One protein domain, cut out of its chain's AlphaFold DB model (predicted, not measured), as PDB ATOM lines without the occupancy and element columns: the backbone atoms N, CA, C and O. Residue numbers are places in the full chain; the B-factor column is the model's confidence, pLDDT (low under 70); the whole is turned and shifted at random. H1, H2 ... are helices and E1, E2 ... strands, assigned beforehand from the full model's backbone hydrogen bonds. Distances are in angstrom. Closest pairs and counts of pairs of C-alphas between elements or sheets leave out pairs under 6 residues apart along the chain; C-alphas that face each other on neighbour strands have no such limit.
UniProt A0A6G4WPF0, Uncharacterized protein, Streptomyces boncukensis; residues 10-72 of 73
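What this domain is: This is residues 10 to 72 of the 73 residues of an uncharacterized protein of Streptomyces boncukensis (UniProt A0A6G4WPF0). A three-stranded antiparallel sheet is sharply folded where its long middle strand E2 bends at residue 22, with a short hairpin to E1 on one part of E2 and a longer hairpin to E3 on the other, and a helical hairpin of H1 and H2 packs on the sheet through H1. The E2-E3 hairpin reaches one end of the long axis, and the tail after H2 the other. The 63 printed residues run E1, E2, E3, H1, H2, with sheet order E1, E2, E3 and a mixed class. The whole is compact, radius of gyration of the C-alphas 11.8 A, spanning 39 by 26 by 19 A.

How they stand to each other: E1, residues 10 to 14, and E2, residues 19 to 31, form a hairpin, with N 11 and O 22 3.1 A apart. E2 bends by 118 degrees at residue 22. E2 and E3, residues 36 to 43, form the next hairpin, with N 27 and O 40 2.8 A apart; the three strands make a meander, each the antiparallel neighbour of the one before. The sheet is strongly twisted. H1, residues 44 to 51, is on the sheet at a height of 8.5 A, over E2 and only just over E3, with 3 C-alphas; the closest C-alphas of H1 and E2 are Val 44 and Ser 24, 5.8 A. H2, residues 58 to 70, touches H1 with residues 60 to 64 alone, closest C-alphas Arg 61 and Ala 51, 5.2 A. Their tilt of 38 degrees, opposite ways, is only just steep. H2 only grazes the sheet, with residues 59 to 67. In both helices every O i to N i+4 pair is within hydrogen-bond range.

Where its parts are: E1, 11.0 A long, begins at C-alpha 10 (106.309, 100.281, 99.624). E2 measures 23.6 A, E3 20.0 A and H1 10.1 A. H2, 18.5 A, ends at C-alpha 70 (115.786, 89.037, 100.289).

The domain as a whole: The two farthest C-alphas, of Gly 33 and Ala 72, are 39.0 A apart. The printed part has no cut, and no link is long. Residues 35 to 36 and 71 to 72 have pLDDT under 70.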
ATOM      1  N   ALA A  10     107.313  99.664  98.768       90.19
ATOM      2  CA  ALA A  10     106.309 100.281  99.624       90.19
ATOM      3  C   ALA A  10     104.931 100.258  98.941       90.19
ATOM      4  O   ALA A  10     104.864 100.140  97.712       90.19
ATOM      5  N   PRO A  11     103.821 100.421  99.688       94.06
ATOM      6  CA  PRO A  11     102.505 100.576  99.082       94.06
ATOM      7  C   PRO A  11     102.420 101.842  98.226       94.06
ATOM      8  O   PRO A  11     102.555 102.957  98.735       94.06
ATOM      9  N   GLY A  12     102.092 101.684  96.948       94.00
ATOM     10  CA  GLY A  12     102.101 102.782  95.981       94.00
ATOM     11  C   GLY A  12     101.293 102.476  94.727       94.00
ATOM     12  O   GLY A  12     100.422 101.596  94.724       94.00
ATOM     13  N   TRP A  13     101.508 103.262  93.672       96.31
ATOM     14  CA  TRP A  13     100.727 103.171  92.438       96.31
ATOM     15  C   TRP A  13     101.510 102.461  91.341       96.31
ATOM     16  O   TRP A  13     102.545 102.939  90.895       96.31
ATOM     17  N   CYS A  14     100.989 101.353  90.820       97.62
ATOM     18  CA  CYS A  14     101.605 100.740  89.654       97.62
ATOM     19  C   CYS A  14     101.136 101.435  88.373       97.62
ATOM     20  O   CYS A  14      99.991 101.261  87.956       97.62
ATOM     21  N   ALA A  15     102.052 102.119  87.683       95.50
ATOM     22  CA  ALA A  15     101.768 102.801  86.418       95.50
ATOM     23  C   ALA A  15     101.316 101.859  85.285       95.50
ATOM     24  O   ALA A  15     100.745 102.317  84.302       95.50
ATOM     25  N   ARG A  16     101.569 100.546  85.403       96.19
ATOM     26  CA  ARG A  16     101.180  99.549  84.394       96.19
ATOM     27  C   ARG A  16      99.857  98.848  84.696       96.19
ATOM     28  O   ARG A  16      99.118  98.557  83.766       96.19
ATOM     29  N   CYS A  17      99.575  98.571  85.970       96.25
ATOM     30  CA  CYS A  17      98.279  98.033  86.397       96.25
ATOM     31  C   CYS A  17      97.197  99.112  86.479       96.25
ATOM     32  O   CYS A  17      96.026  98.764  86.556       96.25
ATOM     33  N   GLU A  18      97.598 100.385  86.554       97.31
ATOM     34  CA  GLU A  18      96.711 101.518  86.835       97.31
ATOM     35  C   GLU A  18      95.904 101.302  88.126       97.31
ATOM     36  O   GLU A  18      94.704 101.556  88.206       97.31
ATOM     37  N   ALA A  19      96.584 100.788  89.154       97.06
ATOM     38  CA  ALA A  19      95.983 100.464  90.437       97.06
ATOM     39  C   ALA A  19      96.984 100.624  91.586       97.06
ATOM     40  O   ALA A  19      98.204 100.521  91.404       97.06
ATOM     41  N   ARG A  20      96.445 100.823  92.795       96.88
ATOM     42  CA  ARG A  20      97.228 100.817  94.033       96.88
ATOM     43  C   ARG A  20      97.570  99.380  94.418       96.88
ATOM     44  O   ARG A  20      96.694  98.518  94.413       96.88
ATOM     45  N   VAL A  21      98.828  99.138  94.760       96.50
ATOM     46  CA  VAL A  21      99.344  97.815  95.130       96.50
ATOM     47  C   VAL A  21     100.038  97.886  96.490       96.50
ATOM     48  O   VAL A  21     100.547  98.951  96.844       96.50
ATOM     49  N   PRO A  22     100.045  96.791  97.270       93.31
ATOM     50  CA  PRO A  22     100.755  96.759  98.547       93.31
ATOM     51  C   PRO A  22     102.276  96.840  98.366       93.31
ATOM     52  O   PRO A  22     102.940  97.448  99.195       93.31
ATOM     53  N   ASP A  23     102.793  96.313  97.251       93.12
ATOM     54  CA  ASP A  23     104.226  96.243  96.965       93.12
ATOM     55  C   ASP A  23     104.526  96.892  95.606       93.12
ATOM     56  O   ASP A  23     104.366  96.275  94.543       93.12
ATOM     57  N   SER A  24     104.946  98.157  95.630       94.94
ATOM     58  CA  SER A  24     105.487  98.870  94.469       94.94
ATOM     59  C   SER A  24     106.912  99.352  94.695       94.94
ATOM     60  O   SER A  24     107.315  99.598  95.825       94.94
ATOM     61  N   MET A  25     107.646  99.499  93.594       94.62
ATOM     62  CA  MET A  25     109.029  99.965  93.537       94.62
ATOM     63  C   MET A  25     109.152 101.106  92.532       94.62
ATOM     64  O   MET A  25     108.420 101.136  91.535       94.62
ATOM     65  N   ALA A  26     110.121 101.996  92.743       93.88
ATOM     66  CA  ALA A  26     110.517 102.967  91.732       93.88
ATOM     67  C   ALA A  26     111.087 102.246  90.497       93.88
ATOM     68  O   ALA A  26     111.912 101.346  90.609       93.88
ATOM     69  N   VAL A  27     110.646 102.648  89.305       94.81
ATOM     70  CA  VAL A  27     111.117 102.103  88.017       94.81
ATOM     71  C   VAL A  27     111.637 103.173  87.064       94.81
ATOM     72  O   VAL A  27     112.323 102.852  86.095       94.81
ATOM     73  N   ALA A  28     111.355 104.447  87.344       91.94
ATOM     74  CA  ALA A  28     112.012 105.573  86.698       91.94
ATOM     75  C   ALA A  28     111.984 106.817  87.594       91.94
ATOM     76  O   ALA A  28     111.016 107.056  88.317       91.94
ATOM     77  N   TYR A  29     113.023 107.637  87.470       89.12
ATOM     78  CA  TYR A  29     113.090 108.976  88.044       89.12
ATOM     79  C   TYR A  29     112.974 109.984  86.900       89.12
ATOM     80  O   TYR A  29     113.747 109.943  85.942       89.12
ATOM     81  N   VAL A  30     111.958 110.841  86.957       84.31
ATOM     82  CA  VAL A  30     111.731 111.899  85.970       84.31
ATOM     83  C   VAL A  30     112.416 113.153  86.481       84.31
ATOM     84  O   VAL A  30     111.918 113.795  87.398       84.31
ATOM     85  N   GLU A  31     113.548 113.512  85.892       81.44
ATOM     86  CA  GLU A  31     114.278 114.730  86.250       81.44
ATOM     87  C   GLU A  31     113.546 115.973  85.717       81.44
ATOM     88  O   GLU A  31     113.220 116.060  84.531       81.44
ATOM     89  N   CYS A  32     113.282 116.958  86.579       73.81
ATOM     90  CA  CYS A  32     112.764 118.272  86.184       73.81
ATOM     91  C   CYS A  32     113.609 119.366  86.841       73.81
ATOM     92  O   CYS A  32     113.284 119.871  87.913       73.81
ATOM     93  N   GLY A  33     114.707 119.741  86.184       72.00
ATOM     94  CA  GLY A  33     115.656 120.721  86.714       72.00
ATOM     95  C   GLY A  33     116.734 120.060  87.572       72.00
ATOM     96  O   GLY A  33     117.381 119.125  87.119       72.00
ATOM     97  N   SER A  34     116.967 120.559  88.788       70.75
ATOM     98  CA  SER A  34     118.051 120.098  89.675       70.75
ATOM     99  C   SER A  34     117.710 118.853  90.511       70.75
ATOM    100  O   SER A  34     118.340 118.630  91.543       70.75
ATOM    101  N   GLY A  35     116.695 118.083  90.124       59.19
ATOM    102  CA  GLY A  35     116.309 116.852  90.807       59.19
ATOM    103  C   GLY A  35     115.052 116.204  90.221       59.19
ATOM    104  O   GLY A  35     114.455 116.741  89.275       59.19
ATOM    105  N   PRO A  36     114.617 115.072  90.805       63.75
ATOM    106  CA  PRO A  36     113.469 114.331  90.313       63.75
ATOM    107  C   PRO A  36     112.192 115.153  90.517       63.75
ATOM    108  O   PRO A  36     111.753 115.396  91.640       63.75
ATOM    109  N   GLY A  37     111.582 115.573  89.412       74.50
ATOM    110  CA  GLY A  37     110.241 116.149  89.378       74.50
ATOM    111  C   GLY A  37     109.140 115.110  89.583       74.50
ATOM    112  O   GLY A  37     108.006 115.480  89.881       74.50
ATOM    113  N   GLY A  38     109.459 113.818  89.447       83.88
ATOM    114  CA  GLY A  38     108.536 112.724  89.720       83.88
ATOM    115  C   GLY A  38     109.216 111.360  89.782       83.88
ATOM    116  O   GLY A  38     110.296 111.155  89.228       83.88
ATOM    117  N   ILE A  39     108.552 110.420  90.449       89.31
ATOM    118  CA  ILE A  39     108.939 109.008  90.506       89.31
ATOM    119  C   ILE A  39     107.838 108.219  89.808       89.31
ATOM    120  O   ILE A  39     106.655 108.410  90.091       89.31
ATOM    121  N   VAL A  40     108.225 107.351  88.878       92.81
ATOM    122  CA  VAL A  40     107.315 106.369  88.292       92.81
ATOM    123  C   VAL A  40     107.489 105.072  89.056       92.81
ATOM    124  O   VAL A  40     108.604 104.559  89.155       92.81
ATOM    125  N   GLU A  41     106.386 104.535  89.561       95.44
ATOM    126  CA  GLU A  41     106.358 103.296  90.330       95.44
ATOM    127  C   GLU A  41     105.672 102.162  89.550       95.44
ATOM    128  O   GLU A  41     104.789 102.373  88.707       95.44
ATOM    129  N   ALA A  42     106.068 100.922  89.835       97.38
ATOM    130  CA  ALA A  42     105.407  99.723  89.336       97.38
ATOM    131  C   ALA A  42     105.316  98.655  90.429       97.38
ATOM    132  O   ALA A  42     106.156  98.603  91.321       97.38
ATOM    133  N   CYS A  43     104.318  97.769  90.349       97.44
ATOM    134  CA  CYS A  43     104.319  96.568  91.177       97.44
ATOM    135  C   CYS A  43     105.549  95.717  90.849       97.44
ATOM    136  O   CYS A  43     106.025  95.740  89.709       97.44
ATOM    137  N   VAL A  44     106.021  94.920  91.808       95.50
ATOM    138  CA  VAL A  44     107.237  94.098  91.654       95.50
ATOM    139  C   VAL A  44     107.220  93.262  90.365       95.50
ATOM    140  O   VAL A  44     108.212  93.195  89.645       95.50
ATOM    141  N   GLY A  45     106.072  92.672  90.008       96.38
ATOM    142  CA  GLY A  45     105.936  91.890  88.775       96.38
ATOM    143  C   GLY A  45     106.221  92.696  87.501       96.38
ATOM    144  O   GLY A  45     106.933  92.221  86.617       96.38
ATOM    145  N   HIS A  46     105.719  93.930  87.415       97.56
ATOM    146  CA  HIS A  46     105.998  94.820  86.286       97.56
ATOM    147  C   HIS A  46     107.390  95.454  86.373       97.56
ATOM    148  O   HIS A  46     108.017  95.661  85.338       97.56
ATOM    149  N   ALA A  47     107.911  95.698  87.576       96.62
ATOM    150  CA  ALA A  47     109.283  96.148  87.773       96.62
ATOM    151  C   ALA A  47     110.294  95.107  87.253       96.62
ATOM    152  O   ALA A  47     111.203  95.470  86.511       96.62
ATOM    153  N   ARG A  48     110.073  93.805  87.500       96.44
ATOM    154  CA  ARG A  48     110.877  92.713  86.913       96.44
ATOM    155  C   ARG A  48     110.828  92.701  85.383       96.44
ATOM    156  O   ARG A  48     111.858  92.556  84.731       96.44
ATOM    157  N   GLN A  49     109.639  92.878  84.799       96.94
ATOM    158  CA  GLN A  49     109.490  92.955  83.338       96.94
ATOM    159  C   GLN A  49     110.254  94.149  82.756       96.94
ATOM    160  O   GLN A  49     110.900  94.021  81.718       96.94
ATOM    161  N   LEU A  50     110.207  95.299  83.434       95.69
ATOM    162  CA  LEU A  50     110.953  96.490  83.039       95.69
ATOM    163  C   LEU A  50     112.463  96.270  83.177       95.69
ATOM    164  O   LEU A  50     113.185  96.575  82.233       95.69
ATOM    165  N   ALA A  51     112.933  95.679  84.278       96.12
ATOM    166  CA  ALA A  51     114.346  95.383  84.529       96.12
ATOM    167  C   ALA A  51     114.970  94.451  83.473       96.12
ATOM    168  O   ALA A  51     116.148  94.589  83.136       96.12
ATOM    169  N   ALA A  52     114.169  93.539  82.910       96.00
ATOM    170  CA  ALA A  52     114.585  92.639  81.834       96.00
ATOM    171  C   ALA A  52     114.801  93.348  80.481       96.00
ATOM    172  O   ALA A  52     115.395  92.771  79.568       96.00
ATOM    173  N   SER A  53     114.339  94.592  80.326       94.69
ATOM    174  CA  SER A  53     114.567  95.369  79.109       94.69
ATOM    175  C   SER A  53     116.051  95.740  78.951       94.69
ATOM    176  O   SER A  53     116.691  96.183  79.915       94.69
ATOM    177  N   PRO A  54     116.620  95.680  77.730       92.06
ATOM    178  CA  PRO A  54     117.963  96.197  77.463       92.06
ATOM    179  C   PRO A  54     118.120  97.680  77.823       92.06
ATOM    180  O   PRO A  54     119.200  98.101  78.226       92.06
ATOM    181  N   ALA A  55     117.031  98.449  77.718       89.69
ATOM    182  CA  ALA A  55     116.987  99.871  78.047       89.69
ATOM    183  C   ALA A  55     116.798 100.154  79.548       89.69
ATOM    184  O   ALA A  55     116.774 101.317  79.946       89.69
ATOM    185  N   ALA A  56     116.636  99.119  80.379       93.31
ATOM    186  CA  ALA A  56     116.503  99.297  81.816       93.31
ATOM    187  C   ALA A  56     117.784  99.906  82.404       93.31
ATOM    188  O   ALA A  56     118.885  99.449  82.071       93.31
ATOM    189  N   PRO A  57     117.665 100.899  83.297       92.00
ATOM    190  CA  PRO A  57     118.822 101.422  83.994       92.00
ATOM    191  C   PRO A  57     119.396 100.357  84.936       92.00
ATOM    192  O   PRO A  57     118.663  99.527  85.475       92.00
ATOM    193  N   GLN A  58     120.715 100.388  85.144       95.06
ATOM    194  CA  GLN A  58     121.396  99.359  85.934       95.06
ATOM    195  C   GLN A  58     120.882  99.294  87.378       95.06
ATOM    196  O   GLN A  58     120.652  98.198  87.874       95.06
ATOM    197  N   TRP A  59     120.589 100.445  87.997       93.62
ATOM    198  CA  TRP A  59     120.065 100.503  89.366       93.62
ATOM    199  C   TRP A  59     118.770  99.697  89.538       93.62
ATOM    200  O   TRP A  59     118.618  99.004  90.530       93.62
ATOM    201  N   LEU A  60     117.874  99.686  88.542       94.56
ATOM    202  CA  LEU A  60     116.621  98.928  88.626       94.56
ATOM    203  C   LEU A  60     116.880  97.416  88.611       94.56
ATOM    204  O   LEU A  60     116.161  96.645  89.241       94.56
ATOM    205  N   ARG A  61     117.902  96.971  87.873       95.69
ATOM    206  CA  ARG A  61     118.299  95.557  87.855       95.69
ATOM    207  C   ARG A  61     118.890  95.146  89.196       95.69
ATOM    208  O   ARG A  61     118.563  94.067  89.684       95.69
ATOM    209  N   ASP A  62     119.726  96.006  89.766       94.88
ATOM    210  CA  ASP A  62     120.373  95.770  91.053       94.88
ATOM    211  C   ASP A  62     119.328  95.727  92.183       94.88
ATOM    212  O   ASP A  62     119.322  94.779  92.966       94.88
ATOM    213  N   ASP A  63     118.372  96.662  92.190       93.94
ATOM    214  CA  ASP A  63     117.264  96.712  93.154       93.94
ATOM    215  C   ASP A  63     116.380  95.455  93.081       93.94
ATOM    216  O   ASP A  63     116.013  94.883  94.108       93.94
ATOM    217  N   ILE A  64     116.058  94.974  91.870       94.25
ATOM    218  CA  ILE A  64     115.305  93.722  91.687       94.25
ATOM    219  C   ILE A  64     116.111  92.514  92.166       94.25
ATOM    220  O   ILE A  64     115.565  91.656  92.855       94.25
ATOM    221  N   ALA A  65     117.403  92.444  91.837       93.06
ATOM    222  CA  ALA A  65     118.260  91.354  92.290       93.06
ATOM    223  C   ALA A  65     118.373  91.328  93.823       93.06
ATOM    224  O   ALA A  65     118.329  90.257  94.430       93.06
ATOM    225  N   GLN A  66     118.466  92.500  94.452       90.62
ATOM    226  CA  GLN A  66     118.473  92.640  95.903       90.62
ATOM    227  C   GLN A  66     117.138  92.200  96.521       90.62
ATOM    228  O   GLN A  66     117.134  91.426  97.480       90.62
ATOM    229  N   PHE A  67     116.013  92.644  95.956       89.88
ATOM    230  CA  PHE A  67     114.680  92.242  96.405       89.88
ATOM    231  C   PHE A  67     114.463  90.724  96.291       89.88
ATOM    232  O   PHE A  67     113.964  90.091  97.225       89.88
ATOM    233  N   ASP A  68     114.872  90.123  95.172       89.75
ATOM    234  CA  ASP A  68     114.742  88.685  94.925       89.75
ATOM    235  C   ASP A  68     115.618  87.860  95.880       89.75
ATOM    236  O   ASP A  68     115.186  86.813  96.362       89.75
ATOM    237  N   ALA A  69     116.818  88.348  96.213       87.44
ATOM    238  CA  ALA A  69     117.695  87.713  97.195       87.44
ATOM    239  C   ALA A  69     117.130  87.779  98.628       87.44
ATOM    240  O   ALA A  69     117.310  86.836  99.397       87.44
ATOM    241  N   GLY A  70     116.437  88.867  98.984       79.00
ATOM    242  CA  GLY A  70     115.786  89.037 100.289       79.00
ATOM    243  C   GLY A  70     114.457  88.285 100.432       79.00
ATOM    244  O   GLY A  70     114.112  87.858 101.530       79.00
ATOM    245  N   SER A  71     113.736  88.067  99.330       63.34
ATOM    246  CA  SER A  71     112.433  87.375  99.310       63.34
ATOM    247  C   SER A  71     112.532  85.843  99.341       63.34
ATOM    248  O   SER A  71     111.511  85.160  99.347       63.34
ATOM    249  N   ALA A  72     113.745  85.282  99.311       54.69
ATOM    250  CA  ALA A  72     113.995  83.840  99.245       54.69
ATOM    251  C   ALA A  72     113.991  83.129 100.619       54.69
ATOM    252  O   ALA A  72     114.524  82.022 100.729       54.69
TER     253      ALA A  72